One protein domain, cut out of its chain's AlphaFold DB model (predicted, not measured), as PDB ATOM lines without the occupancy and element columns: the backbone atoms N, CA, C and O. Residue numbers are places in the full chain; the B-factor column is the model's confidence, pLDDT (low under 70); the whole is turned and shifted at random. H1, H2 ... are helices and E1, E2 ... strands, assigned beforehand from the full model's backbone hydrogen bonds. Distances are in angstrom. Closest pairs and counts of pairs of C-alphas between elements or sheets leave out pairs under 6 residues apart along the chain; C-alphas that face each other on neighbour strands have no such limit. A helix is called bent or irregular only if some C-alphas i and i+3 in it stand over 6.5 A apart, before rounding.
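Overview. This is residues 49 to 119, 133 to 231, 246 to 252 and 261 to 278 of the 751 residues of an uncharacterized protein of Coniosporium apollinis (strain CBS 100218) (UniProt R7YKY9). A long bundle of three helices, H1, H2 and H5, makes one arm of the model, with short H6 packed on H5; at the end where H1 begins and H2 ends, H3 joins it to H4 and H7, which stand side by side and crosswise to the bundle. A small strand hairpin, E1 and E2, sits by the first part of H5. The printed part has 195 residues, with seven named helices and two named strands in the order H1 H2 H3 H4 E1 E2 H5 H6 H7; the class is mostly helix and the sheet E1 - E2 is antiparallel. It is only just compact, close to loose, with a radius of gyration of the C-alphas of 19.2 A and spans of 62 by 44 by 27 A.

Along the chain. H1, residues 53 to 77, begins at C-alpha 53 (244.086, 264.020, 298.959) and is 36.0 A long. H2, residues 82 to 99, is 26.6 A long, with a kink of 27 degrees near residue 93. H3 is residues 104 to 107, only just irregular: C-alphas 104 and 107 are 6.7 A apart. H4, residues 136 to 151, is 22.7 A long. E1 is residues 153 to 156 and E2 residues 162 to 165. H5, residues 174 to 200, is 38.5 A long, with a kink of 31 degrees near residue 181; it is irregular, with C-alphas 175 and 178 7.3 A apart. H6 is residues 210 to 214. H7, residues 265 to 277, is 17.1 A long and ends at C-alpha 277 (266.505, 245.584, 296.744).

Arrangement. H1, H2 and H5 form an up and down bundle, each running against the one before it. H1 and H2, a helical hairpin, touch at a shallow tilt of 12 degrees; their closest C-alphas, Ala 67 and Ala 86, are 4.4 A apart. H5 touches H2 at a shallow tilt of 30 degrees, closest at C-alphas 183 and 98, 6.2 A. H6 touches H5, closest at C-alphas 211 and 186, 4.7 A. H3 touches H4, closest at C-alphas 104 and 145, 3.9 A. H4 touches H7 with residues 136 to 140 alone, closest at C-alphas 136 and 269, 5.5 A. In the hairpin E1 and E2, N 153 and O 165 are 2.9 A apart, within hydrogen-bond range. Every O i to N i+4 pair is within range in H1, H4, H6 and H7, 12 of 14 in H2 and 21 of 23 in H5; H3 is too short for such a pair.

Size, cuts and confidence. The C-alphas farthest apart, Gly 78 and Asn 277, are 62.2 A apart. Three cuts leave gaps of 16.6 A from C-alpha 119 to 133, 11.3 A from 231 to 246 and 26.5 A from 252 to 261. Of the links printed whole, none is long. The mean pLDDT of the printed part is 87.8; 14 residues are under 70, among them 116 to 119 and 222 to 225.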
ATOM      1  N   PHE A  49     242.175 256.273 292.693       84.19
ATOM      2  CA  PHE A  49     242.732 257.623 292.902       84.19
ATOM      3  C   PHE A  49     241.807 258.547 293.712       84.19
ATOM      4  O   PHE A  49     242.285 259.482 294.346       84.19
ATOM      5  N   ASP A  50     240.504 258.265 293.736       87.69
ATOM      6  CA  ASP A  50     239.477 258.952 294.520       87.69
ATOM      7  C   ASP A  50     239.583 258.728 296.036       87.69
ATOM      8  O   ASP A  50     238.902 259.414 296.786       87.69
ATOM      9  N   HIS A  51     240.496 257.873 296.501       89.06
ATOM     10  CA  HIS A  51     240.859 257.757 297.917       89.06
ATOM     11  C   HIS A  51     241.914 258.792 298.375       89.06
ATOM     12  O   HIS A  51     242.160 258.931 299.568       89.06
ATOM     13  N   PHE A  52     242.558 259.543 297.467       91.44
ATOM     14  CA  PHE A  52     243.761 260.328 297.790       91.44
ATOM     15  C   PHE A  52     243.530 261.851 297.768       91.44
ATOM     16  O   PHE A  52     242.964 262.401 296.824       91.44
ATOM     17  N   VAL A  53     244.026 262.547 298.800       88.56
ATOM     18  CA  VAL A  53     244.086 264.020 298.959       88.56
ATOM     19  C   VAL A  53     242.907 264.792 298.327       88.56
ATOM     20  O   VAL A  53     241.786 264.788 298.835       88.56
ATOM     21  N   GLN A  54     243.143 265.507 297.221       90.81
ATOM     22  CA  GLN A  54     242.158 266.388 296.600       90.81
ATOM     23  C   GLN A  54     241.044 265.601 295.904       90.81
ATOM     24  O   GLN A  54     239.929 266.103 295.794       90.81
ATOM     25  N   ASP A  55     241.317 264.376 295.463       92.19
ATOM     26  CA  ASP A  55     240.339 263.526 294.797       92.19
ATOM     27  C   ASP A  55     239.359 262.910 295.808       92.19
ATOM     28  O   ASP A  55     238.153 262.994 295.578       92.19
ATOM     29  N   ALA A  56     239.829 262.479 296.986       94.25
ATOM     30  CA  ALA A  56     238.954 262.139 298.118       94.25
ATOM     31  C   ALA A  56     238.137 263.338 298.604       94.25
ATOM     32  O   ALA A  56     236.934 263.227 298.850       94.25
ATOM     33  N   ARG A  57     238.743 264.531 298.653       95.19
ATOM     34  CA  ARG A  57     238.008 265.767 298.958       95.19
ATOM     35  C   ARG A  57     236.914 266.050 297.925       95.19
ATOM     36  O   ARG A  57     235.822 266.470 298.312       95.19
ATOM     37  N   ASN A  58     237.170 265.815 296.639       95.00
ATOM     38  CA  ASN A  58     236.177 265.964 295.572       95.00
ATOM     39  C   ASN A  58     235.053 264.918 295.703       95.00
ATOM     40  O   ASN A  58     233.878 265.278 295.617       95.00
ATOM     41  N   ALA A  59     235.402 263.651 295.958       95.25
ATOM     42  CA  ALA A  59     234.463 262.541 296.113       95.25
ATOM     43  C   ALA A  59     233.541 262.727 297.331       95.25
ATOM     44  O   ALA A  59     232.317 262.671 297.181       95.25
ATOM     45  N   TYR A  60     234.101 263.072 298.501       97.56
ATOM     46  CA  TYR A  60     233.312 263.478 299.668       97.56
ATOM     47  C   TYR A  60     232.397 264.654 299.326       97.56
ATOM     48  O   TYR A  60     231.199 264.589 299.584       97.56
ATOM     49  N   SER A  61     232.933 265.716 298.711       97.56
ATOM     50  CA  SER A  61     232.150 266.926 298.431       97.56
ATOM     51  C   SER A  61     230.937 266.640 297.541       97.56
ATOM     52  O   SER A  61     229.860 267.181 297.783       97.56
ATOM     53  N   ALA A  62     231.089 265.770 296.539       96.94
ATOM     54  CA  ALA A  62     229.996 265.355 295.665       96.94
ATOM     55  C   ALA A  62     228.958 264.482 296.396       96.94
ATOM     56  O   ALA A  62     227.755 264.724 296.268       96.94
ATOM     57  N   GLY A  63     229.406 263.497 297.183       97.44
ATOM     58  CA  GLY A  63     228.521 262.616 297.954       97.44
ATOM     59  C   GLY A  63     227.747 263.357 299.050       97.44
ATOM     60  O   GLY A  63     226.528 263.217 299.151       97.44
ATOM     61  N   HIS A  64     228.431 264.214 299.808       98.38
ATOM     62  CA  HIS A  64     227.840 265.033 300.862       98.38
ATOM     63  C   HIS A  64     226.850 266.057 300.287       98.38
ATOM     64  O   HIS A  64     225.731 266.176 300.780       98.38
ATOM     65  N   LEU A  65     227.174 266.722 299.168       97.81
ATOM     66  CA  LEU A  65     226.223 267.616 298.493       97.81
ATOM     67  C   LEU A  65     224.961 266.872 298.019       97.81
ATOM     68  O   LEU A  65     223.854 267.412 298.118       97.81
ATOM     69  N   ALA A  66     225.094 265.627 297.552       98.06
ATOM     70  CA  ALA A  66     223.951 264.783 297.211       98.06
ATOM     71  C   ALA A  66     223.118 264.409 298.453       98.06
ATOM     72  O   ALA A  66     221.887 264.469 298.390       98.06
ATOM     73  N   ALA A  67     223.762 264.097 299.585       98.44
ATOM     74  CA  ALA A  67     223.108 263.825 300.867       98.44
ATOM     75  C   ALA A  67     222.343 265.048 301.405       98.44
ATOM     76  O   ALA A  67     221.155 264.945 301.718       98.44
ATOM     77  N   LEU A  68     222.969 266.229 301.419       98.44
ATOM     78  CA  LEU A  68     222.345 267.505 301.792       98.44
ATOM     79  C   LEU A  68     221.132 267.818 300.894       98.44
ATOM     80  O   LEU A  68     220.036 268.094 301.386       98.44
ATOM     81  N   SER A  69     221.285 267.675 299.573       97.75
ATOM     82  CA  SER A  69     220.202 267.882 298.594       97.75
ATOM     83  C   SER A  69     219.089 266.827 298.692       97.75
ATOM     84  O   SER A  69     217.976 267.031 298.210       97.75
ATOM     85  N   GLN A  70     219.365 265.659 299.273       98.25
ATOM     86  CA  GLN A  70     218.366 264.638 299.589       98.25
ATOM     87  C   GLN A  70     217.647 264.957 300.913       98.25
ATOM     88  O   GLN A  70     216.439 264.749 301.011       98.25
ATOM     89  N   ALA A  71     218.341 265.533 301.897       98.25
ATOM     90  CA  ALA A  71     217.756 266.000 303.154       98.25
ATOM     91  C   ALA A  71     216.811 267.205 302.963       98.25
ATOM     92  O   ALA A  71     215.744 267.256 303.578       98.25
ATOM     93  N   GLU A  72     217.137 268.135 302.062       97.81
ATOM     94  CA  GLU A  72     216.254 269.249 301.673       97.81
ATOM     95  C   GLU A  72     214.997 268.761 300.917       97.81
ATOM     96  O   GLU A  72     213.875 269.212 301.190       97.81
ATOM     97  N   ARG A  73     215.132 267.736 300.065       97.00
ATOM     98  CA  ARG A  73     213.979 267.030 299.478       97.00
ATOM     99  C   ARG A  73     213.132 266.331 300.544       97.00
ATOM    100  O   ARG A  73     211.919 266.521 300.553       97.00
ATOM    101  N   ALA A  74     213.755 265.627 301.491       97.62
ATOM    102  CA  ALA A  74     213.075 264.960 302.604       97.62
ATOM    103  C   ALA A  74     212.306 265.928 303.516       97.62
ATOM    104  O   ALA A  74     211.210 265.614 303.987       97.62
ATOM    105  N   ARG A  75     212.854 267.126 303.742       96.44
ATOM    106  CA  ARG A  75     212.175 268.237 304.421       96.44
ATOM    107  C   ARG A  75     210.924 268.670 303.662       96.44
ATOM    108  O   ARG A  75     209.868 268.845 304.266       96.44
ATOM    109  N   THR A  76     211.054 268.845 302.350       95.00
ATOM    110  CA  THR A  76     209.988 269.344 301.472       95.00
ATOM    111  C   THR A  76     208.859 268.322 301.292       95.00
ATOM    112  O   THR A  76     207.691 268.702 301.227       95.00
ATOM    113  N   SER A  77     209.183 267.025 301.254       93.69
ATOM    114  CA  SER A  77     208.214 265.924 301.173       93.69
ATOM    115  C   SER A  77     207.649 265.494 302.534       93.69
ATOM    116  O   SER A  77     206.603 264.846 302.589       93.69
ATOM    117  N   GLY A  78     208.334 265.819 303.638       92.69
ATOM    118  CA  GLY A  78     208.054 265.285 304.974       92.69
ATOM    119  C   GLY A  78     208.385 263.792 305.123       92.69
ATOM    120  O   GLY A  78     207.942 263.151 306.080       92.69
ATOM    121  N   SER A  79     209.121 263.208 304.174       95.19
ATOM    122  CA  SER A  79     209.329 261.764 304.079       95.19
ATOM    123  C   SER A  79     210.487 261.275 304.946       95.19
ATOM    124  O   SER A  79     211.662 261.570 304.721       95.19
ATOM    125  N   THR A  80     210.167 260.384 305.886       94.69
ATOM    126  CA  THR A  80     211.168 259.622 306.648       94.69
ATOM    127  C   THR A  80     211.903 258.565 305.813       94.69
ATOM    128  O   THR A  80     212.797 257.906 306.339       94.69
ATOM    129  N   SER A  81     211.499 258.331 304.557       96.19
ATOM    130  CA  SER A  81     212.241 257.469 303.628       96.19
ATOM    131  C   SER A  81     213.361 258.264 302.964       96.19
ATOM    132  O   SER A  81     214.515 257.848 303.001       96.19
ATOM    133  N   ASP A  82     213.030 259.452 302.464       96.62
ATOM    134  CA  ASP A  82     213.951 260.349 301.772       96.62
ATOM    135  C   ASP A  82     215.092 260.775 302.716       96.62
ATOM    136  O   ASP A  82     216.248 260.812 302.305       96.62
ATOM    137  N   LEU A  83     214.799 261.006 304.006       97.44
ATOM    138  CA  LEU A  83     215.815 261.310 305.024       97.44
ATOM    139  C   LEU A  83     216.744 260.115 305.314       97.44
ATOM    140  O   LEU A  83     217.920 260.304 305.605       97.44
ATOM    141  N   LYS A  84     216.251 258.872 305.220       97.81
ATOM    142  CA  LYS A  84     217.120 257.686 305.333       97.81
ATOM    143  C   LYS A  84     218.021 257.555 304.115       97.81
ATOM    144  O   LYS A  84     219.185 257.220 304.274       97.81
ATOM    145  N   GLU A  85     217.504 257.847 302.926       97.88
ATOM    146  CA  GLU A  85     218.301 257.923 301.700       97.88
ATOM    147  C   GLU A  85     219.381 259.015 301.805       97.88
ATOM    148  O   GLU A  85     220.517 258.761 301.418       97.88
ATOM    149  N   ALA A  86     219.096 260.162 302.440       98.38
ATOM    150  CA  ALA A  86     220.115 261.174 302.740       98.38
ATOM    151  C   ALA A  86     221.236 260.610 303.628       98.38
ATOM    152  O   ALA A  86     222.407 260.746 303.290       98.38
ATOM    153  N   TYR A  87     220.896 259.899 304.709       98.38
ATOM    154  CA  TYR A  87     221.897 259.241 305.557       98.38
ATOM    155  C   TYR A  87     222.616 258.057 304.880       98.38
ATOM    156  O   TYR A  87     223.743 257.752 305.257       98.38
ATOM    157  N   PHE A  88     222.023 257.397 303.876       97.50
ATOM    158  CA  PHE A  88     222.726 256.390 303.066       97.50
ATOM    159  C   PHE A  88     223.728 257.027 302.093       97.50
ATOM    160  O   PHE A  88     224.829 256.504 301.943       97.50
ATOM    161  N   LEU A  89     223.374 258.155 301.467       98.25
ATOM    162  CA  LEU A  89     224.299 258.947 300.648       98.25
ATOM    163  C   LEU A  89     225.442 259.513 301.501       98.25
ATOM    164  O   LEU A  89     226.597 259.447 301.092       98.25
ATOM    165  N   GLU A  90     225.134 259.978 302.713       98.25
ATOM    166  CA  GLU A  90     226.136 260.429 303.681       98.25
ATOM    167  C   GLU A  90     227.060 259.286 304.101       98.25
ATOM    168  O   GLU A  90     228.272 259.420 304.005       98.25
ATOM    169  N   ALA A  91     226.525 258.119 304.476       96.19
ATOM    170  CA  ALA A  91     227.338 256.956 304.836       96.19
ATOM    171  C   ALA A  91     228.244 256.461 303.689       96.19
ATOM    172  O   ALA A  91     229.275 255.846 303.957       96.19
ATOM    173  N   PHE A  92     227.885 256.733 302.429       95.00
ATOM    174  CA  PHE A  92     228.757 256.508 301.274       95.00
ATOM    175  C   PHE A  92     229.819 257.611 301.126       95.00
ATOM    176  O   PHE A  92     230.990 257.300 300.937       95.00
ATOM    177  N   ALA A  93     229.449 258.888 301.268       97.31
ATOM    178  CA  ALA A  93     230.392 260.009 301.236       97.31
ATOM    179  C   ALA A  93     231.456 259.903 302.344       97.31
ATOM    180  O   ALA A  93     232.639 260.130 302.100       97.31
ATOM    181  N   GLN A  94     231.032 259.499 303.544       97.25
ATOM    182  CA  GLN A  94     231.854 259.325 304.740       97.25
ATOM    183  C   GLN A  94     233.053 258.397 304.534       97.25
ATOM    184  O   GLN A  94     234.080 258.629 305.160       97.25
ATOM    185  N   HIS A  95     232.976 257.421 303.620       93.88
ATOM    186  CA  HIS A  95     234.137 256.619 303.210       93.88
ATOM    187  C   HIS A  95     235.319 257.529 302.817       93.88
ATOM    188  O   HIS A  95     236.368 257.522 303.465       93.88
ATOM    189  N   PHE A  96     235.092 258.426 301.855       95.88
ATOM    190  CA  PHE A  96     236.093 259.385 301.381       95.88
ATOM    191  C   PHE A  96     236.457 260.443 302.433       95.88
ATOM    192  O   PHE A  96     237.570 260.960 302.411       95.88
ATOM    193  N   LEU A  97     235.562 260.759 303.384       97.50
ATOM    194  CA  LEU A  97     235.934 261.606 304.525       97.50
ATOM    195  C   LEU A  97     236.944 260.903 305.432       97.50
ATOM    196  O   LEU A  97     237.866 261.551 305.914       97.50
ATOM    197  N   THR A  98     236.781 259.599 305.678       95.94
ATOM    198  CA  THR A  98     237.706 258.844 306.532       95.94
ATOM    199  C   THR A  98     239.068 258.627 305.878       95.94
ATOM    200  O   THR A  98     240.081 258.727 306.571       95.94
ATOM    201  N   ASP A  99     239.117 258.462 304.553       95.19
ATOM    202  CA  ASP A  99     240.372 258.360 303.798       95.19
ATOM    203  C   ASP A  99     241.242 259.623 303.946       95.19
ATOM    204  O   ASP A  99     242.460 259.526 304.085       95.19
ATOM    205  N   LEU A 100     240.628 260.812 304.051       96.06
ATOM    206  CA  LEU A 100     241.323 262.086 304.307       96.06
ATOM    207  C   LEU A 100     242.054 262.150 305.666       96.06
ATOM    208  O   LEU A 100     242.848 263.067 305.881       96.06
ATOM    209  N   PHE A 101     241.820 261.195 306.573       96.00
ATOM    210  CA  PHE A 101     242.568 261.025 307.826       96.00
ATOM    211  C   PHE A 101     243.607 259.892 307.767       96.00
ATOM    212  O   PHE A 101     244.371 259.732 308.725       96.00
ATOM    213  N   SER A 102     243.673 259.117 306.679       94.00
ATOM    214  CA  SER A 102     244.675 258.063 306.503       94.00
ATOM    215  C   SER A 102     245.972 258.652 305.955       94.00
ATOM    216  O   SER A 102     245.995 259.200 304.856       94.00
ATOM    217  N   SER A 103     247.078 258.556 306.702       91.38
ATOM    218  CA  SER A 103     248.359 259.169 306.311       91.38
ATOM    219  C   SER A 103     248.886 258.659 304.962       91.38
ATOM    220  O   SER A 103     249.423 259.450 304.185       91.38
ATOM    221  N   GLY A 104     248.634 257.388 304.623       89.19
ATOM    222  CA  GLY A 104     248.933 256.820 303.304       89.19
ATOM    223  C   GLY A 104     248.241 257.535 302.139       89.19
ATOM    224  O   GLY A 104     248.794 257.589 301.038       89.19
ATOM    225  N   HIS A 105     247.080 258.148 302.378       94.00
ATOM    226  CA  HIS A 105     246.320 258.925 301.397       94.00
ATOM    227  C   HIS A 105     246.666 260.426 301.379       94.00
ATOM    228  O   HIS A 105     246.127 261.150 300.542       94.00
ATOM    229  N   MET A 106     247.565 260.906 302.256       92.88
ATOM    230  CA  MET A 106     247.893 262.338 302.399       92.88
ATOM    231  C   MET A 106     249.052 262.827 301.526       92.88
ATOM    232  O   MET A 106     249.021 263.969 301.071       92.88
ATOM    233  N   ARG A 107     250.094 262.008 301.325       90.12
ATOM    234  CA  ARG A 107     251.300 262.404 300.563       90.12
ATOM    235  C   ARG A 107     251.534 261.586 299.300       90.12
ATOM    236  O   ARG A 107     252.166 262.088 298.376       90.12
ATOM    237  N   THR A 108     251.045 260.347 299.249       90.44
ATOM    238  CA  THR A 108     251.229 259.445 298.104       90.44
ATOM    239  C   THR A 108     250.645 260.069 296.833       90.44
ATOM    240  O   THR A 108     249.428 260.269 296.771       90.44
ATOM    241  N   PRO A 109     251.449 260.348 295.788       89.38
ATOM    242  CA  PRO A 109     250.969 261.013 294.578       89.38
ATOM    243  C   PRO A 109     250.269 260.016 293.634       89.38
ATOM    244  O   PRO A 109     250.632 259.877 292.468       89.38
ATOM    245  N   ARG A 110     249.248 259.305 294.145       88.88
ATOM    246  CA  ARG A 110     248.574 258.157 293.511       88.88
ATOM    247  C   ARG A 110     248.218 258.403 292.049       88.88
ATOM    248  O   ARG A 110     248.549 257.569 291.220       88.88
ATOM    249  N   ARG A 111     247.590 259.546 291.744       86.31
ATOM    250  CA  ARG A 111     247.166 259.945 290.387       86.31
ATOM    251  C   ARG A 111     248.332 260.140 289.406       86.31
ATOM    252  O   ARG A 111     248.132 259.980 288.209       86.31
ATOM    253  N   VAL A 112     249.516 260.512 289.894       84.12
ATOM    254  CA  VAL A 112     250.736 260.698 289.085       84.12
ATOM    255  C   VAL A 112     251.464 259.364 288.880       84.12
ATOM    256  O   VAL A 112     252.087 259.148 287.847       84.12
ATOM    257  N   LEU A 113     251.351 258.462 289.858       84.31
ATOM    258  CA  LEU A 113     251.919 257.112 289.865       84.31
ATOM    259  C   LEU A 113     250.928 256.041 289.370       84.31
ATOM    260  O   LEU A 113     251.026 254.889 289.777       84.31
ATOM    261  N   HIS A 114     249.950 256.415 288.542       83.19
ATOM    262  CA  HIS A 114     248.922 255.504 288.039       83.19
ATOM    263  C   HIS A 114     248.969 255.404 286.515       83.19
ATOM    264  O   HIS A 114     248.807 256.412 285.824       83.19
ATOM    265  N   GLU A 115     249.143 254.188 285.999       70.31
ATOM    266  CA  GLU A 115     248.920 253.901 284.586       70.31
ATOM    267  C   GLU A 115     247.418 253.685 284.360       70.31
ATOM    268  O   GLU A 115     246.803 252.863 285.042       70.31
ATOM    269  N   PRO A 116     246.783 254.409 283.420       61.56
ATOM    270  CA  PRO A 116     245.408 254.118 283.056       61.56
ATOM    271  C   PRO A 116     245.346 252.744 282.374       61.56
ATOM    272  O   PRO A 116     245.755 252.609 281.224       61.56
ATOM    273  N   TYR A 117     244.787 251.749 283.069       57.06
ATOM    274  CA  TYR A 117     244.518 250.396 282.556       57.06
ATOM    275  C   TYR A 117     243.458 250.405 281.430       57.06
ATOM    276  O   TYR A 117     242.322 249.965 281.609       57.06
ATOM    277  N   SER A 118     243.812 250.951 280.267       43.84
ATOM    278  CA  SER A 118     242.973 251.020 279.068       43.84
ATOM    279  C   SER A 118     243.177 249.811 278.156       43.84
ATOM    280  O   SER A 118     244.308 249.408 277.901       43.84
ATOM    281  N   ASP A 119     242.077 249.311 277.597       42.69
ATOM    282  CA  ASP A 119     242.033 248.406 276.440       42.69
ATOM    283  C   ASP A 119     242.766 247.055 276.585       42.69
ATOM    284  O   ASP A 119     243.163 246.438 275.594       42.69
ATOM    285  N   ASP A 133     250.735 241.403 288.305       55.38
ATOM    286  CA  ASP A 133     251.872 242.310 288.370       55.38
ATOM    287  C   ASP A 133     251.355 243.744 288.201       55.38
ATOM    288  O   ASP A 133     251.099 244.221 287.093       55.38
ATOM    289  N   LEU A 134     251.159 244.425 289.334       64.06
ATOM    290  CA  LEU A 134     250.865 245.854 289.385       64.06
ATOM    291  C   LEU A 134     251.934 246.616 288.599       64.06
ATOM    292  O   LEU A 134     253.127 246.338 288.760       64.06
ATOM    293  N   TRP A 135     251.525 247.619 287.815       77.19
ATOM    294  CA  TRP A 135     252.474 248.490 287.121       77.19
ATOM    295  C   TRP A 135     253.523 249.016 288.118       77.19
ATOM    296  O   TRP A 135     253.143 249.422 289.223       77.19
ATOM    297  N   PRO A 136     254.836 249.033 287.808       83.62
ATOM    298  CA  PRO A 136     255.834 249.239 288.857       83.62
ATOM    299  C   PRO A 136     255.736 250.595 289.576       83.62
ATOM    300  O   PRO A 136     256.188 250.705 290.717       83.62
ATOM    301  N   ALA A 137     255.094 251.609 288.975       85.06
ATOM    302  CA  ALA A 137     254.771 252.857 289.670       85.06
ATOM    303  C   ALA A 137     253.536 252.757 290.595       85.06
ATOM    304  O   ALA A 137     253.563 253.356 291.671       85.06
ATOM    305  N   ASP A 138     252.506 251.962 290.259       84.00
ATOM    306  CA  ASP A 138     251.398 251.650 291.183       84.00
ATOM    307  C   ASP A 138     251.951 250.934 292.431       84.00
ATOM    308  O   ASP A 138     251.613 251.288 293.563       84.00
ATOM    309  N   ALA A 139     252.878 249.987 292.241       82.69
ATOM    310  CA  ALA A 139     253.578 249.314 293.337       82.69
ATOM    311  C   ALA A 139     254.442 250.290 294.166       82.69
ATOM    312  O   ALA A 139     254.425 250.244 295.398       82.69
ATOM    313  N   CYS A 140     255.141 251.233 293.522       86.25
ATOM    314  CA  CYS A 140     255.843 252.319 294.219       86.25
ATOM    315  C   CYS A 140     254.891 253.205 295.046       86.25
ATOM    316  O   CYS A 140     255.231 253.596 296.167       86.25
ATOM    317  N   ALA A 141     253.691 253.498 294.531       87.69
ATOM    318  CA  ALA A 141     252.663 254.239 295.256       87.69
ATOM    319  C   ALA A 141     252.167 253.459 296.483       87.69
ATOM    320  O   ALA A 141     252.042 254.043 297.559       87.69
ATOM    321  N   GLN A 142     251.951 252.145 296.356       82.94
ATOM    322  CA  GLN A 142     251.569 251.287 297.480       82.94
ATOM    323  C   GLN A 142     252.644 251.257 298.580       82.94
ATOM    324  O   GLN A 142     252.310 251.333 299.760       82.94
ATOM    325  N   ILE A 143     253.932 251.196 298.222       82.38
ATOM    326  CA  ILE A 143     255.023 251.194 299.211       82.38
ATOM    327  C   ILE A 143     255.066 252.520 299.990       82.38
ATOM    328  O   ILE A 143     255.209 252.504 301.212       82.38
ATOM    329  N   MET A 144     254.874 253.664 299.319       87.06
ATOM    330  CA  MET A 144     254.766 254.962 300.001       87.06
ATOM    331  C   MET A 144     253.514 255.050 300.889       87.06
ATOM    332  O   MET A 144     253.594 255.528 302.021       87.06
ATOM    333  N   HIS A 145     252.376 254.552 300.402       87.75
ATOM    334  CA  HIS A 145     251.116 254.500 301.140       87.75
ATOM    335  C   HIS A 145     251.227 253.690 302.439       87.75
ATOM    336  O   HIS A 145     250.774 254.145 303.494       87.75
ATOM    337  N   ASP A 146     251.832 252.502 302.379       79.06
ATOM    338  CA  ASP A 146     251.984 251.623 303.537       79.06
ATOM    339  C   ASP A 146     253.058 252.156 304.511       79.06
ATOM    340  O   ASP A 146     252.869 252.066 305.727       79.06
ATOM    341  N   GLU A 147     254.127 252.800 304.015       79.31
ATOM    342  CA  GLU A 147     255.115 253.503 304.851       79.31
ATOM    343  C   GLU A 147     254.466 254.645 305.655       79.31
ATOM    344  O   GLU A 147     254.603 254.696 306.883       79.31
ATOM    345  N   ASP A 148     253.715 255.524 304.988       84.25
ATOM    346  CA  ASP A 148     253.009 256.641 305.625       84.25
ATOM    347  C   ASP A 148     251.895 256.162 306.558       84.25
ATOM    348  O   ASP A 148     251.739 256.699 307.660       84.25
ATOM    349  N   SER A 149     251.171 255.100 306.199       82.69
ATOM    350  CA  SER A 149     250.155 254.488 307.064       82.69
ATOM    351  C   SER A 149     250.739 253.905 308.355       82.69
ATOM    352  O   SER A 149     250.156 254.076 309.430       82.69
ATOM    353  N   ALA A 150     251.896 253.240 308.278       75.50
ATOM    354  CA  ALA A 150     252.524 252.585 309.421       75.50
ATOM    355  C   ALA A 150     253.168 253.579 310.405       75.50
ATOM    356  O   ALA A 150     252.915 253.488 311.617       75.50
ATOM    357  N   ASN A 151     253.977 254.516 309.894       74.94
ATOM    358  CA  ASN A 151     254.732 255.483 310.701       74.94
ATOM    359  C   ASN A 151     253.859 256.629 311.228       74.94
ATOM    360  O   ASN A 151     254.073 257.085 312.353       74.94
ATOM    361  N   GLY A 152     252.867 257.048 310.436       82.62
ATOM    362  CA  GLY A 152     252.045 258.225 310.693       82.62
ATOM    363  C   GLY A 152     252.727 259.550 310.332       82.62
ATOM    364  O   GLY A 152     253.932 259.602 310.089       82.62
ATOM    365  N   LEU A 153     251.925 260.615 310.301       87.25
ATOM    366  CA  LEU A 153     252.313 261.993 309.977       87.25
ATOM    367  C   LEU A 153     251.764 262.949 311.040       87.25
ATOM    368  O   LEU A 153     250.659 262.739 311.550       87.25
ATOM    369  N   TRP A 154     252.501 264.001 311.375       89.50
ATOM    370  CA  TRP A 154     252.036 265.056 312.268       89.50
ATOM    371  C   TRP A 154     251.244 266.094 311.478       89.50
ATOM    372  O   TRP A 154     251.754 266.731 310.559       89.50
ATOM    373  N   VAL A 155     249.971 266.261 311.824       91.81
ATOM    374  CA  VAL A 155     249.029 267.066 311.045       91.81
ATOM    375  C   VAL A 155     248.362 268.139 311.891       91.81
ATOM    376  O   VAL A 155     248.261 268.029 313.113       91.81
ATOM    377  N   SER A 156     247.863 269.171 311.209       92.12
ATOM    378  CA  SER A 156     246.982 270.197 311.772       92.12
ATOM    379  C   SER A 156     245.703 270.336 310.946       92.12
ATOM    380  O   SER A 156     245.735 270.094 309.740       92.12
ATOM    381  N   ASN A 157     244.588 270.739 311.561       92.62
ATOM    382  CA  ASN A 157     243.350 271.101 310.847       92.62
ATOM    383  C   ASN A 157     243.114 272.623 310.810       92.62
ATOM    384  O   ASN A 157     243.883 273.403 311.372       92.62
ATOM    385  N   SER A 158     242.030 273.067 310.159       91.25
ATOM    386  CA  SER A 158     241.729 274.506 310.040       91.25
ATOM    387  C   SER A 158     241.288 275.183 311.351       91.25
ATOM    388  O   SER A 158     241.261 276.412 311.418       91.25
ATOM    389  N   PHE A 159     240.992 274.406 312.402       90.25
ATOM    390  CA  PHE A 159     240.699 274.902 313.751       90.25
ATOM    391  C   PHE A 159     241.960 275.045 314.622       90.25
ATOM    392  O   PHE A 159     241.893 275.646 315.693       90.25
ATOM    393  N   GLY A 160     243.107 274.535 314.158       88.31
ATOM    394  CA  GLY A 160     244.375 274.557 314.887       88.31
ATOM    395  C   GLY A 160     244.591 273.373 315.833       88.31
ATOM    396  O   GLY A 160     245.564 273.394 316.585       88.31
ATOM    397  N   ASP A 161     243.741 272.336 315.794       90.31
ATOM    398  CA  ASP A 161     244.070 271.065 316.450       90.31
ATOM    399  C   ASP A 161     245.314 270.458 315.786       90.31
ATOM    400  O   ASP A 161     245.426 270.496 314.558       90.31
ATOM    401  N   THR A 162     246.188 269.820 316.568       89.56
ATOM    402  CA  THR A 162     247.333 269.032 316.079       89.56
ATOM    403  C   THR A 162     247.311 267.607 316.624       89.56
ATOM    404  O   THR A 162     246.912 267.378 317.767       89.56
ATOM    405  N   TRP A 163     247.700 266.629 315.801       91.81
ATOM    406  CA  TRP A 163     247.791 265.220 316.201       91.81
ATOM    407  C   TRP A 163     248.670 264.400 315.246       91.81
ATOM    408  O   TRP A 163     248.949 264.818 314.125       91.81
ATOM    409  N   ALA A 164     249.056 263.192 315.667       88.75
ATOM    410  CA  ALA A 164     249.634 262.192 314.773       88.75
ATOM    411  C   ALA A 164     248.522 261.408 314.055       88.75
ATOM    412  O   ALA A 164     247.795 260.621 314.674       88.75
ATOM    413  N   ALA A 165     248.385 261.623 312.749       91.44
ATOM    414  CA  ALA A 165     247.530 260.825 311.885       91.44
ATOM    415  C   ALA A 165     248.234 259.516 311.511       91.44
ATOM    416  O   ALA A 165     249.380 259.521 311.074       91.44
ATOM    417  N   TYR A 166     247.529 258.398 311.663       87.62
ATOM    418  CA  TYR A 166     247.976 257.061 311.266       87.62
ATOM    419  C   TYR A 166     246.958 256.467 310.300       87.62
ATOM    420  O   TYR A 166     245.756 256.627 310.519       87.62
ATOM    421  N   GLY A 167     247.445 255.778 309.273       88.19
ATOM    422  CA  GLY A 167     246.631 255.352 308.143       88.19
ATOM    423  C   GLY A 167     246.050 253.951 308.233       88.19
ATOM    424  O   GLY A 167     245.585 253.487 309.280       88.19
ATOM    425  N   ASP A 168     246.060 253.281 307.090       83.44
ATOM    426  CA  ASP A 168     245.358 252.032 306.863       83.44
ATOM    427  C   ASP A 168     245.768 250.919 307.824       83.44
ATOM    428  O   ASP A 168     246.911 250.813 308.277       83.44
ATOM    429  N   ARG A 169     244.790 250.070 308.164       77.12
ATOM    430  CA  ARG A 169     244.870 249.027 309.208       77.12
ATOM    431  C   ARG A 169     245.026 249.588 310.640       77.12
ATOM    432  O   ARG A 169     244.718 248.871 311.589       77.12
ATOM    433  N   GLN A 170     245.405 250.862 310.839       80.81
ATOM    434  CA  GLN A 170     245.763 251.405 312.160       80.81
ATOM    435  C   GLN A 170     244.590 251.935 313.000       80.81
ATOM    436  O   GLN A 170     244.763 252.067 314.208       80.81
ATOM    437  N   LEU A 171     243.415 252.229 312.421       85.25
ATOM    438  CA  LEU A 171     242.310 252.959 313.082       85.25
ATOM    439  C   LEU A 171     241.933 252.442 314.487       85.25
ATOM    440  O   LEU A 171     241.592 253.235 315.367       85.25
ATOM    441  N   TRP A 172     241.991 251.125 314.711       80.44
ATOM    442  CA  TRP A 172     241.669 250.501 316.001       80.44
ATOM    443  C   TRP A 172     242.872 250.306 316.934       80.44
ATOM    444  O   TRP A 172     242.663 250.088 318.127       80.44
ATOM    445  N   SER A 173     244.107 250.445 316.443       75.94
ATOM    446  CA  SER A 173     245.305 250.474 317.291       75.94
ATOM    447  C   SER A 173     245.255 251.698 318.207       75.94
ATOM    448  O   SER A 173     244.826 252.783 317.802       75.94
ATOM    449  N   GLY A 174     245.695 251.550 319.457       74.06
ATOM    450  CA  GLY A 174     245.636 252.645 320.427       74.06
ATOM    451  C   GLY A 174     246.501 253.853 320.034       74.06
ATOM    452  O   GLY A 174     246.162 254.975 320.402       74.06
ATOM    453  N   LYS A 175     247.555 253.669 319.215       77.19
ATOM    454  CA  LYS A 175     248.380 254.785 318.706       77.19
ATOM    455  C   LYS A 175     247.539 255.788 317.915       77.19
ATOM    456  O   LYS A 175     247.732 256.996 318.023       77.19
ATOM    457  N   ALA A 176     246.567 255.267 317.167       85.06
ATOM    458  CA  ALA A 176     245.683 256.022 316.304       85.06
ATOM    459  C   ALA A 176     244.463 256.576 317.050       85.06
ATOM    460  O   ALA A 176     243.606 257.171 316.411       85.06
ATOM    461  N   ALA A 177     244.349 256.418 318.376       86.56
ATOM    462  CA  ALA A 177     243.167 256.862 319.113       86.56
ATOM    463  C   ALA A 177     242.941 258.388 319.028       86.56
ATOM    464  O   ALA A 177     241.794 258.824 318.954       86.56
ATOM    465  N   ALA A 178     244.011 259.187 318.936       89.44
ATOM    466  CA  ALA A 178     243.918 260.619 318.638       89.44
ATOM    467  C   ALA A 178     243.376 260.883 317.218       89.44
ATOM    468  O   ALA A 178     242.461 261.686 317.053       89.44
ATOM    469  N   ASN A 179     243.863 260.153 316.204       92.88
ATOM    470  CA  ASN A 179     243.337 260.242 314.837       92.88
ATOM    471  C   ASN A 179     241.860 259.814 314.779       92.88
ATOM    472  O   ASN A 179     241.027 260.523 314.226       92.88
ATOM    473  N   ARG A 180     241.507 258.701 315.439       92.38
ATOM    474  CA  ARG A 180     240.137 258.178 315.558       92.38
ATOM    475  C   ARG A 180     239.184 259.190 316.199       92.38
ATOM    476  O   ARG A 180     238.048 259.301 315.754       92.38
ATOM    477  N   LEU A 181     239.641 259.952 317.194       93.12
ATOM    478  CA  LEU A 181     238.853 261.029 317.796       93.12
ATOM    479  C   LEU A 181     238.545 262.155 316.794       93.12
ATOM    480  O   LEU A 181     237.420 262.650 316.773       93.12
ATOM    481  N   GLN A 182     239.495 262.528 315.932       95.12
ATOM    482  CA  GLN A 182     239.269 263.537 314.889       95.12
ATOM    483  C   GLN A 182     238.379 263.000 313.753       95.12
ATOM    484  O   GLN A 182     237.444 263.686 313.343       95.12
ATOM    485  N   VAL A 183     238.590 261.745 313.333       95.88
ATOM    486  CA  VAL A 183     237.724 261.018 312.385       95.88
ATOM    487  C   VAL A 183     236.268 261.014 312.860       95.88
ATOM    488  O   VAL A 183     235.376 261.391 312.107       95.88
ATOM    489  N   VAL A 184     236.012 260.633 314.115       95.44
ATOM    490  CA  VAL A 184     234.646 260.533 314.660       95.44
ATOM    491  C   VAL A 184     233.981 261.907 314.797       95.44
ATOM    492  O   VAL A 184     232.801 262.031 314.475       95.44
ATOM    493  N   LYS A 185     234.719 262.960 315.180       95.50
ATOM    494  CA  LYS A 185     234.196 264.341 315.164       95.50
ATOM    495  C   LYS A 185     233.802 264.789 313.754       95.50
ATOM    496  O   LYS A 185     232.712 265.328 313.576       95.50
ATOM    497  N   ALA A 186     234.663 264.567 312.759       97.50
ATOM    498  CA  ALA A 186     234.397 264.960 311.376       97.50
ATOM    499  C   ALA A 186     233.208 264.180 310.789       97.50
ATOM    500  O   ALA A 186     232.333 264.773 310.157       97.50
ATOM    501  N   ALA A 187     233.123 262.879 311.085       97.50
ATOM    502  CA  ALA A 187     232.012 262.030 310.674       97.50
ATOM    503  C   ALA A 187     230.675 262.458 311.299       97.50
ATOM    504  O   ALA A 187     229.685 262.628 310.588       97.50
ATOM    505  N   GLN A 188     230.651 262.716 312.611       97.75
ATOM    506  CA  GLN A 188     229.462 263.250 313.279       97.75
ATOM    507  C   GLN A 188     229.075 264.628 312.724       97.75
ATOM    508  O   GLN A 188     227.892 264.906 312.566       97.75
ATOM    509  N   THR A 189     230.054 265.463 312.366       97.94
ATOM    510  CA  THR A 189     229.799 266.791 311.789       97.94
ATOM    511  C   THR A 189     229.092 266.697 310.435       97.94
ATOM    512  O   THR A 189     228.108 267.400 310.236       97.94
ATOM    513  N   GLY A 190     229.501 265.792 309.536       97.88
ATOM    514  CA  GLY A 190     228.795 265.571 308.262       97.88
ATOM    515  C   GLY A 190     227.352 265.079 308.463       97.88
ATOM    516  O   GLY A 190     226.409 265.611 307.871       97.88
ATOM    517  N   VAL A 191     227.148 264.144 309.398       98.19
ATOM    518  CA  VAL A 191     225.811 263.667 309.805       98.19
ATOM    519  C   VAL A 191     224.951 264.799 310.391       98.19
ATOM    520  O   VAL A 191     223.757 264.887 310.086       98.19
ATOM    521  N   ASP A 192     225.544 265.698 311.179       98.12
ATOM    522  CA  ASP A 192     224.869 266.872 311.734       98.12
ATOM    523  C   ASP A 192     224.538 267.911 310.648       98.12
ATOM    524  O   ASP A 192     223.443 268.473 310.670       98.12
ATOM    525  N   GLU A 193     225.413 268.141 309.664       97.88
ATOM    526  CA  GLU A 193     225.152 269.024 308.514       97.88
ATOM    527  C   GLU A 193     223.958 268.515 307.678       97.88
ATOM    528  O   GLU A 193     223.055 269.293 307.352       97.88
ATOM    529  N   VAL A 194     223.863 267.199 307.442       98.38
ATOM    530  CA  VAL A 194     222.698 266.545 306.809       98.38
ATOM    531  C   VAL A 194     221.415 266.741 307.630       98.38
ATOM    532  O   VAL A 194     220.352 267.043 307.073       98.38
ATOM    533  N   TRP A 195     221.492 266.649 308.960       97.81
ATOM    534  CA  TRP A 195     220.351 266.924 309.836       97.81
ATOM    535  C   TRP A 195     219.951 268.410 309.844       97.81
ATOM    536  O   TRP A 195     218.756 268.723 309.824       97.81
ATOM    537  N   GLN A 196     220.906 269.345 309.794       97.75
ATOM    538  CA  GLN A 196     220.610 270.779 309.684       97.75
ATOM    539  C   GLN A 196     220.002 271.146 308.326       97.75
ATOM    540  O   GLN A 196     219.078 271.965 308.289       97.75
ATOM    541  N   ALA A 197     220.422 270.516 307.225       97.50
ATOM    542  CA  ALA A 197     219.773 270.677 305.922       97.50
ATOM    543  C   ALA A 197     218.295 270.237 305.975       97.50
ATOM    544  O   ALA A 197     217.413 270.973 305.530       97.50
ATOM    545  N   PHE A 198     217.988 269.110 306.631       97.81
ATOM    546  CA  PHE A 198     216.603 268.687 306.879       97.81
ATOM    547  C   PHE A 198     215.824 269.660 307.794       97.81
ATOM    548  O   PHE A 198     214.660 269.979 307.528       97.81
ATOM    549  N   LEU A 199     216.443 270.178 308.862       97.31
ATOM    550  CA  LEU A 199     215.787 271.083 309.816       97.31
ATOM    551  C   LEU A 199     215.603 272.522 309.311       97.31
ATOM    552  O   LEU A 199     214.658 273.192 309.745       97.31
ATOM    553  N   THR A 200     216.431 272.993 308.378       96.38
ATOM    554  CA  THR A 200     216.413 274.386 307.891       96.38
ATOM    555  C   THR A 200     215.968 274.524 306.434       96.38
ATOM    556  O   THR A 200     215.184 275.425 306.133       96.38
ATOM    557  N   GLY A 201     216.364 273.599 305.557       94.56
ATOM    558  CA  GLY A 201     216.280 273.749 304.099       94.56
ATOM    559  C   GLY A 201     217.439 274.560 303.508       94.56
ATOM    560  O   GLY A 201     217.405 274.885 302.330       94.56
ATOM    561  N   ASN A 202     218.447 274.902 304.315       92.31
ATOM    562  CA  ASN A 202     219.648 275.581 303.848       92.31
ATOM    563  C   ASN A 202     220.705 274.537 303.475       92.31
ATOM    564  O   ASN A 202     220.992 273.636 304.263       92.31
ATOM    565  N   LEU A 203     221.312 274.699 302.301       93.56
ATOM    566  CA  LEU A 203     222.447 273.906 301.839       93.56
ATOM    567  C   LEU A 203     223.723 274.759 301.987       93.56
ATOM    568  O   LEU A 203     223.745 275.870 301.451       93.56
ATOM    569  N   PRO A 204     224.763 274.311 302.717       91.38
ATOM    570  CA  PRO A 204     226.072 274.959 302.673       91.38
ATOM    571  C   PRO A 204     226.748 274.747 301.308       91.38
ATOM    572  O   PRO A 204     226.522 273.741 300.637       91.38
ATOM    573  N   GLU A 205     227.606 275.686 300.914       89.75
ATOM    574  CA  GLU A 205     228.500 275.522 299.761       89.75
ATOM    575  C   GLU A 205     229.634 274.538 300.088       89.75
ATOM    576  O   GLU A 205     230.055 274.418 301.239       89.75
ATOM    577  N   ALA A 206     230.200 273.876 299.073       87.38
ATOM    578  CA  ALA A 206     231.255 272.872 299.277       87.38
ATOM    579  C   ALA A 206     232.584 273.444 299.821       87.38
ATOM    580  O   ALA A 206     233.407 272.711 300.372       87.38
ATOM    581  N   SER A 207     232.792 274.762 299.713       87.56
ATOM    582  CA  SER A 207     233.864 275.485 300.413       87.56
ATOM    583  C   SER A 207     233.676 275.522 301.930       87.56
ATOM    584  O   SER A 207     234.643 275.727 302.664       87.56
ATOM    585  N   ASP A 208     232.437 275.356 302.395       92.38
ATOM    586  CA  ASP A 208     232.024 275.683 303.749       92.38
ATOM    587  C   ASP A 208     231.641 274.498 304.633       92.38
ATOM    588  O   ASP A 208     231.549 274.709 305.847       92.38
ATOM    589  N   PHE A 209     231.537 273.291 304.066       96.88
ATOM    590  CA  PHE A 209     231.322 272.034 304.792       96.88
ATOM    591  C   PHE A 209     232.219 271.944 306.038       96.88
ATOM    592  O   PHE A 209     233.454 271.945 305.948       96.88
ATOM    593  N   ALA A 210     231.600 271.882 307.214       96.00
ATOM    594  CA  ALA A 210     232.282 271.881 308.502       96.00
ATOM    595  C   ALA A 210     233.090 270.593 308.721       96.00
ATOM    596  O   ALA A 210     234.192 270.658 309.270       96.00
ATOM    597  N   ALA A 211     232.621 269.457 308.200       96.94
ATOM    598  CA  ALA A 211     233.382 268.207 308.178       96.94
ATOM    599  C   ALA A 211     234.762 268.360 307.493       96.94
ATOM    600  O   ALA A 211     235.786 267.966 308.055       96.94
ATOM    601  N   LEU A 212     234.827 269.032 306.333       96.56
ATOM    602  CA  LEU A 212     236.084 269.309 305.611       96.56
ATOM    603  C   LEU A 212     236.969 270.371 306.282       96.56
ATOM    604  O   LEU A 212     238.127 270.536 305.903       96.56
ATOM    605  N   LYS A 213     236.458 271.104 307.274       94.94
ATOM    606  CA  LYS A 213     237.261 272.029 308.088       94.94
ATOM    607  C   LYS A 213     237.997 271.292 309.223       94.94
ATOM    608  O   LYS A 213     238.983 271.820 309.740       94.94
ATOM    609  N   MET A 214     237.569 270.069 309.567       95.44
ATOM    610  CA  MET A 214     238.202 269.206 310.578       95.44
ATOM    611  C   MET A 214     239.299 268.281 310.028       95.44
ATOM    612  O   MET A 214     240.110 267.793 310.815       95.44
ATOM    613  N   THR A 215     239.343 268.041 308.711       95.56
ATOM    614  CA  THR A 215     240.380 267.210 308.076       95.56
ATOM    615  C   THR A 215     241.771 267.856 308.184       95.56
ATOM    616  O   THR A 215     241.868 269.080 308.329       95.56
ATOM    617  N   PRO A 216     242.856 267.071 308.058       94.75
ATOM    618  CA  PRO A 216     244.211 267.590 307.902       94.75
ATOM    619  C   PRO A 216     244.327 268.676 306.822       94.75
ATOM    620  O   PRO A 216     243.680 268.624 305.775       94.75
ATOM    621  N   ASN A 217     245.185 269.664 307.059       90.81
ATOM    622  CA  ASN A 217     245.528 270.685 306.082       90.81
ATOM    623  C   ASN A 217     246.640 270.172 305.157       90.81
ATOM    624  O   ASN A 217     247.827 270.342 305.432       90.81
ATOM    625  N   PHE A 218     246.244 269.588 304.026       87.75
ATOM    626  CA  PHE A 218     247.158 269.011 303.032       87.75
ATOM    627  C   PHE A 218     248.167 270.013 302.438       87.75
ATOM    628  O   PHE A 218     249.217 269.608 301.949       87.75
ATOM    629  N   SER A 219     247.896 271.323 302.508       77.94
ATOM    630  CA  SER A 219     248.850 272.369 302.100       77.94
ATOM    631  C   SER A 219     249.960 272.628 303.130       77.94
ATOM    632  O   SER A 219     250.965 273.244 302.784       77.94
ATOM    633  N   ASN A 220     249.797 272.145 304.365       65.88
ATOM    634  CA  ASN A 220     250.741 272.286 305.476       65.88
ATOM    635  C   ASN A 220     251.382 270.937 305.874       65.88
ATOM    636  O   ASN A 220     251.802 270.783 307.016       65.88
ATOM    637  N   LEU A 221     251.473 269.959 304.964       73.25
ATOM    638  CA  LEU A 221     252.230 268.716 305.192       73.25
ATOM    639  C   LEU A 221     253.737 269.008 305.094       73.25
ATOM    640  O   LEU A 221     254.386 268.792 304.068       73.25
ATOM    641  N   THR A 222     254.277 269.598 306.156       61.91
ATOM    642  CA  THR A 222     255.633 270.136 306.234       61.91
ATOM    643  C   THR A 222     256.665 269.026 306.428       61.91
ATOM    644  O   THR A 222     256.850 268.492 307.518       61.91
ATOM    645  N   TYR A 223     257.430 268.747 305.364       55.91
ATOM    646  CA  TYR A 223     258.630 267.900 305.426       55.91
ATOM    647  C   TYR A 223     259.504 268.128 306.688       55.91
ATOM    648  O   TYR A 223     259.797 267.138 307.352       55.91
ATOM    649  N   PRO A 224     259.905 269.362 307.069       56.00
ATOM    650  CA  PRO A 224     260.790 269.579 308.221       56.00
ATOM    651  C   PRO A 224     260.122 269.359 309.594       56.00
ATOM    652  O   PRO A 224     260.703 269.721 310.615       56.00
ATOM    653  N   GLU A 225     258.918 268.792 309.646       67.81
ATOM    654  CA  GLU A 225     258.315 268.239 310.861       67.81
ATOM    655  C   GLU A 225     258.236 266.709 310.764       67.81
ATOM    656  O   GLU A 225     258.709 266.012 311.660       67.81
ATOM    657  N   ASP A 226     257.729 266.164 309.661       76.88
ATOM    658  CA  ASP A 226     257.682 264.716 309.432       76.88
ATOM    659  C   ASP A 226     259.044 264.129 309.005       76.88
ATOM    660  O   ASP A 226     260.116 264.637 309.335       76.88
ATOM    661  N   TYR A 227     259.028 262.971 308.353       76.81
ATOM    662  CA  TYR A 227     260.175 262.396 307.659       76.81
ATOM    663  C   TYR A 227     260.043 262.634 306.145       76.81
ATOM    664  O   TYR A 227     258.934 262.795 305.629       76.81
ATOM    665  N   VAL A 228     261.166 262.651 305.423       82.25
ATOM    666  CA  VAL A 228     261.252 262.850 303.964       82.25
ATOM    667  C   VAL A 228     260.285 261.888 303.258       82.25
ATOM    668  O   VAL A 228     260.402 260.684 303.490       82.25
ATOM    669  N   PRO A 229     259.345 262.331 302.403       87.69
ATOM    670  CA  PRO A 229     258.458 261.418 301.673       87.69
ATOM    671  C   PRO A 229     259.246 260.519 300.704       87.69
ATOM    672  O   PRO A 229     260.356 260.862 300.296       87.69
ATOM    673  N   LEU A 230     258.699 259.352 300.338       87.25
ATOM    674  CA  LEU A 230     259.369 258.460 299.378       87.25
ATOM    675  C   LEU A 230     259.352 259.067 297.968       87.25
ATOM    676  O   LEU A 230     260.357 258.991 297.259       87.25
ATOM    677  N   PHE A 231     258.254 259.751 297.625       90.81
ATOM    678  CA  PHE A 231     258.106 260.548 296.414       90.81
ATOM    679  C   PHE A 231     257.587 261.965 296.718       90.81
ATOM    680  O   PHE A 231     256.672 262.137 297.520       90.81
ATOM    681  N   HIS A 246     268.139 258.027 298.705       80.19
ATOM    682  CA  HIS A 246     268.368 256.859 299.535       80.19
ATOM    683  C   HIS A 246     266.999 256.494 300.135       80.19
ATOM    684  O   HIS A 246     266.571 257.193 301.055       80.19
ATOM    685  N   PRO A 247     266.271 255.477 299.622       76.06
ATOM    686  CA  PRO A 247     264.975 255.061 300.188       76.06
ATOM    687  C   PRO A 247     265.045 254.845 301.711       76.06
ATOM    688  O   PRO A 247     264.108 255.150 302.445       76.06
ATOM    689  N   ASP A 248     266.226 254.441 302.156       69.50
ATOM    690  CA  ASP A 248     266.636 253.995 303.483       69.50
ATOM    691  C   ASP A 248     266.888 255.137 304.475       69.50
ATOM    692  O   ASP A 248     267.102 254.902 305.659       69.50
ATOM    693  N   GLU A 249     266.933 256.386 304.014       70.31
ATOM    694  CA  GLU A 249     267.324 257.526 304.845       70.31
ATOM    695  C   GLU A 249     266.204 258.569 304.826       70.31
ATOM    696  O   GLU A 249     266.297 259.632 304.219       70.31
ATOM    697  N   ARG A 250     265.105 258.271 305.526       73.88
ATOM    698  CA  ARG A 250     263.918 259.134 305.676       73.88
ATOM    699  C   ARG A 250     264.199 260.440 306.438       73.88
ATOM    700  O   ARG A 250     263.306 261.273 306.520       73.88
ATOM    701  N   ASN A 251     265.398 260.643 306.986       66.88
ATOM    702  CA  ASN A 251     265.853 261.939 307.518       66.88
ATOM    703  C   ASN A 251     266.821 262.676 306.558       66.88
ATOM    704  O   ASN A 251     267.281 263.761 306.891       66.88
ATOM    705  N   ASN A 252     267.142 262.116 305.382       72.12
ATOM    706  CA  ASN A 252     268.054 262.695 304.389       72.12
ATOM    707  C   ASN A 252     267.261 263.332 303.233       72.12
ATOM    708  O   ASN A 252     266.677 262.633 302.405       72.12
ATOM    709  N   SER A 261     257.219 262.108 281.781       82.88
ATOM    710  CA  SER A 261     257.036 261.895 280.334       82.88
ATOM    711  C   SER A 261     258.182 261.141 279.635       82.88
ATOM    712  O   SER A 261     258.127 260.916 278.424       82.88
ATOM    713  N   ARG A 262     259.235 260.760 280.372       84.44
ATOM    714  CA  ARG A 262     260.407 260.012 279.891       84.44
ATOM    715  C   ARG A 262     260.707 258.754 280.713       84.44
ATOM    716  O   ARG A 262     261.690 258.078 280.412       84.44
ATOM    717  N   LEU A 263     259.901 258.438 281.729       83.44
ATOM    718  CA  LEU A 263     259.985 257.173 282.457       83.44
ATOM    719  C   LEU A 263     259.224 256.094 281.683       83.44
ATOM    720  O   LEU A 263     258.004 256.149 281.578       83.44
ATOM    721  N   GLY A 264     259.951 255.114 281.143       81.62
ATOM    722  CA  GLY A 264     259.366 253.865 280.654       81.62
ATOM    723  C   GLY A 264     259.364 252.783 281.734       81.62
ATOM    724  O   GLY A 264     260.005 252.923 282.777       81.62
ATOM    725  N   ASP A 265     258.710 251.657 281.455       80.44
ATOM    726  CA  ASP A 265     258.510 250.555 282.414       80.44
ATOM    727  C   ASP A 265     259.823 249.993 282.967       80.44
ATOM    728  O   ASP A 265     259.881 249.530 284.097       80.44
ATOM    729  N   ARG A 266     260.916 250.066 282.197       83.69
ATOM    730  CA  ARG A 266     262.254 249.634 282.638       83.69
ATOM    731  C   ARG A 266     262.898 250.600 283.620       83.69
ATOM    732  O   ARG A 266     263.692 250.186 284.459       83.69
ATOM    733  N   GLU A 267     262.611 251.886 283.496       87.25
ATOM    734  CA  GLU A 267     263.071 252.911 284.422       87.25
ATOM    735  C   GLU A 267     262.224 252.865 285.699       87.25
ATOM    736  O   GLU A 267     262.792 252.913 286.788       87.25
ATOM    737  N   TRP A 268     260.912 252.640 285.574       88.94
ATOM    738  CA  TRP A 268     260.019 252.364 286.700       88.94
ATOM    739  C   TRP A 268     260.360 251.071 287.438       88.94
ATOM    740  O   TRP A 268     260.499 251.098 288.659       88.94
ATOM    741  N   GLN A 269     260.596 249.967 286.723       88.31
ATOM    742  CA  GLN A 269     261.060 248.719 287.323       88.31
ATOM    743  C   GLN A 269     262.400 248.928 288.026       88.31
ATOM    744  O   GLN A 269     262.539 248.474 289.145       88.31
ATOM    745  N   ARG A 270     263.352 249.699 287.476       89.31
ATOM    746  CA  ARG A 270     264.591 250.027 288.212       89.31
ATOM    747  C   ARG A 270     264.353 250.859 289.476       89.31
ATOM    748  O   ARG A 270     265.143 250.740 290.409       89.31
ATOM    749  N   ILE A 271     263.327 251.710 289.523       89.25
ATOM    750  CA  ILE A 271     262.952 252.452 290.741       89.25
ATOM    751  C   ILE A 271     262.343 251.485 291.763       89.25
ATOM    752  O   ILE A 271     262.808 251.457 292.902       89.25
ATOM    753  N   LEU A 272     261.400 250.633 291.348       86.94
ATOM    754  CA  LEU A 272     260.809 249.597 292.197       86.94
ATOM    755  C   LEU A 272     261.869 248.605 292.698       86.94
ATOM    756  O   LEU A 272     261.980 248.401 293.900       86.94
ATOM    757  N   ASP A 273     262.718 248.082 291.812       85.81
ATOM    758  CA  ASP A 273     263.889 247.259 292.124       85.81
ATOM    759  C   ASP A 273     264.815 247.975 293.109       85.81
ATOM    760  O   ASP A 273     265.368 247.331 293.990       85.81
ATOM    761  N   THR A 274     265.008 249.293 292.992       85.88
ATOM    762  CA  THR A 274     265.840 250.044 293.947       85.88
ATOM    763  C   THR A 274     265.194 250.082 295.329       85.88
ATOM    764  O   THR A 274     265.924 249.974 296.301       85.88
ATOM    765  N   ILE A 275     263.864 250.191 295.419       81.50
ATOM    766  CA  ILE A 275     263.090 250.252 296.676       81.50
ATOM    767  C   ILE A 275     262.856 248.849 297.283       81.50
ATOM    768  O   ILE A 275     262.699 248.708 298.493       81.50
ATOM    769  N   GLN A 276     262.847 247.798 296.459       74.69
ATOM    770  CA  GLN A 276     262.723 246.403 296.891       74.69
ATOM    771  C   GLN A 276     264.084 245.766 297.216       74.69
ATOM    772  O   GLN A 276     264.177 244.976 298.149       74.69
ATOM    773  N   ASN A 277     265.151 246.091 296.477       71.19
ATOM    774  CA  ASN A 277     266.505 245.584 296.744       71.19
ATOM    775  C   ASN A 277     267.308 246.491 297.689       71.19
ATOM    776  O   ASN A 277     268.301 246.028 298.254       71.19
ATOM    777  N   SER A 278     266.871 247.731 297.941       67.06
ATOM    778  CA  SER A 278     267.149 248.360 299.231       67.06
ATOM    779  C   SER A 278     266.457 247.518 300.300       67.06
ATOM    780  O   SER A 278     265.232 247.432 300.317       67.06
TER     781      SER A 278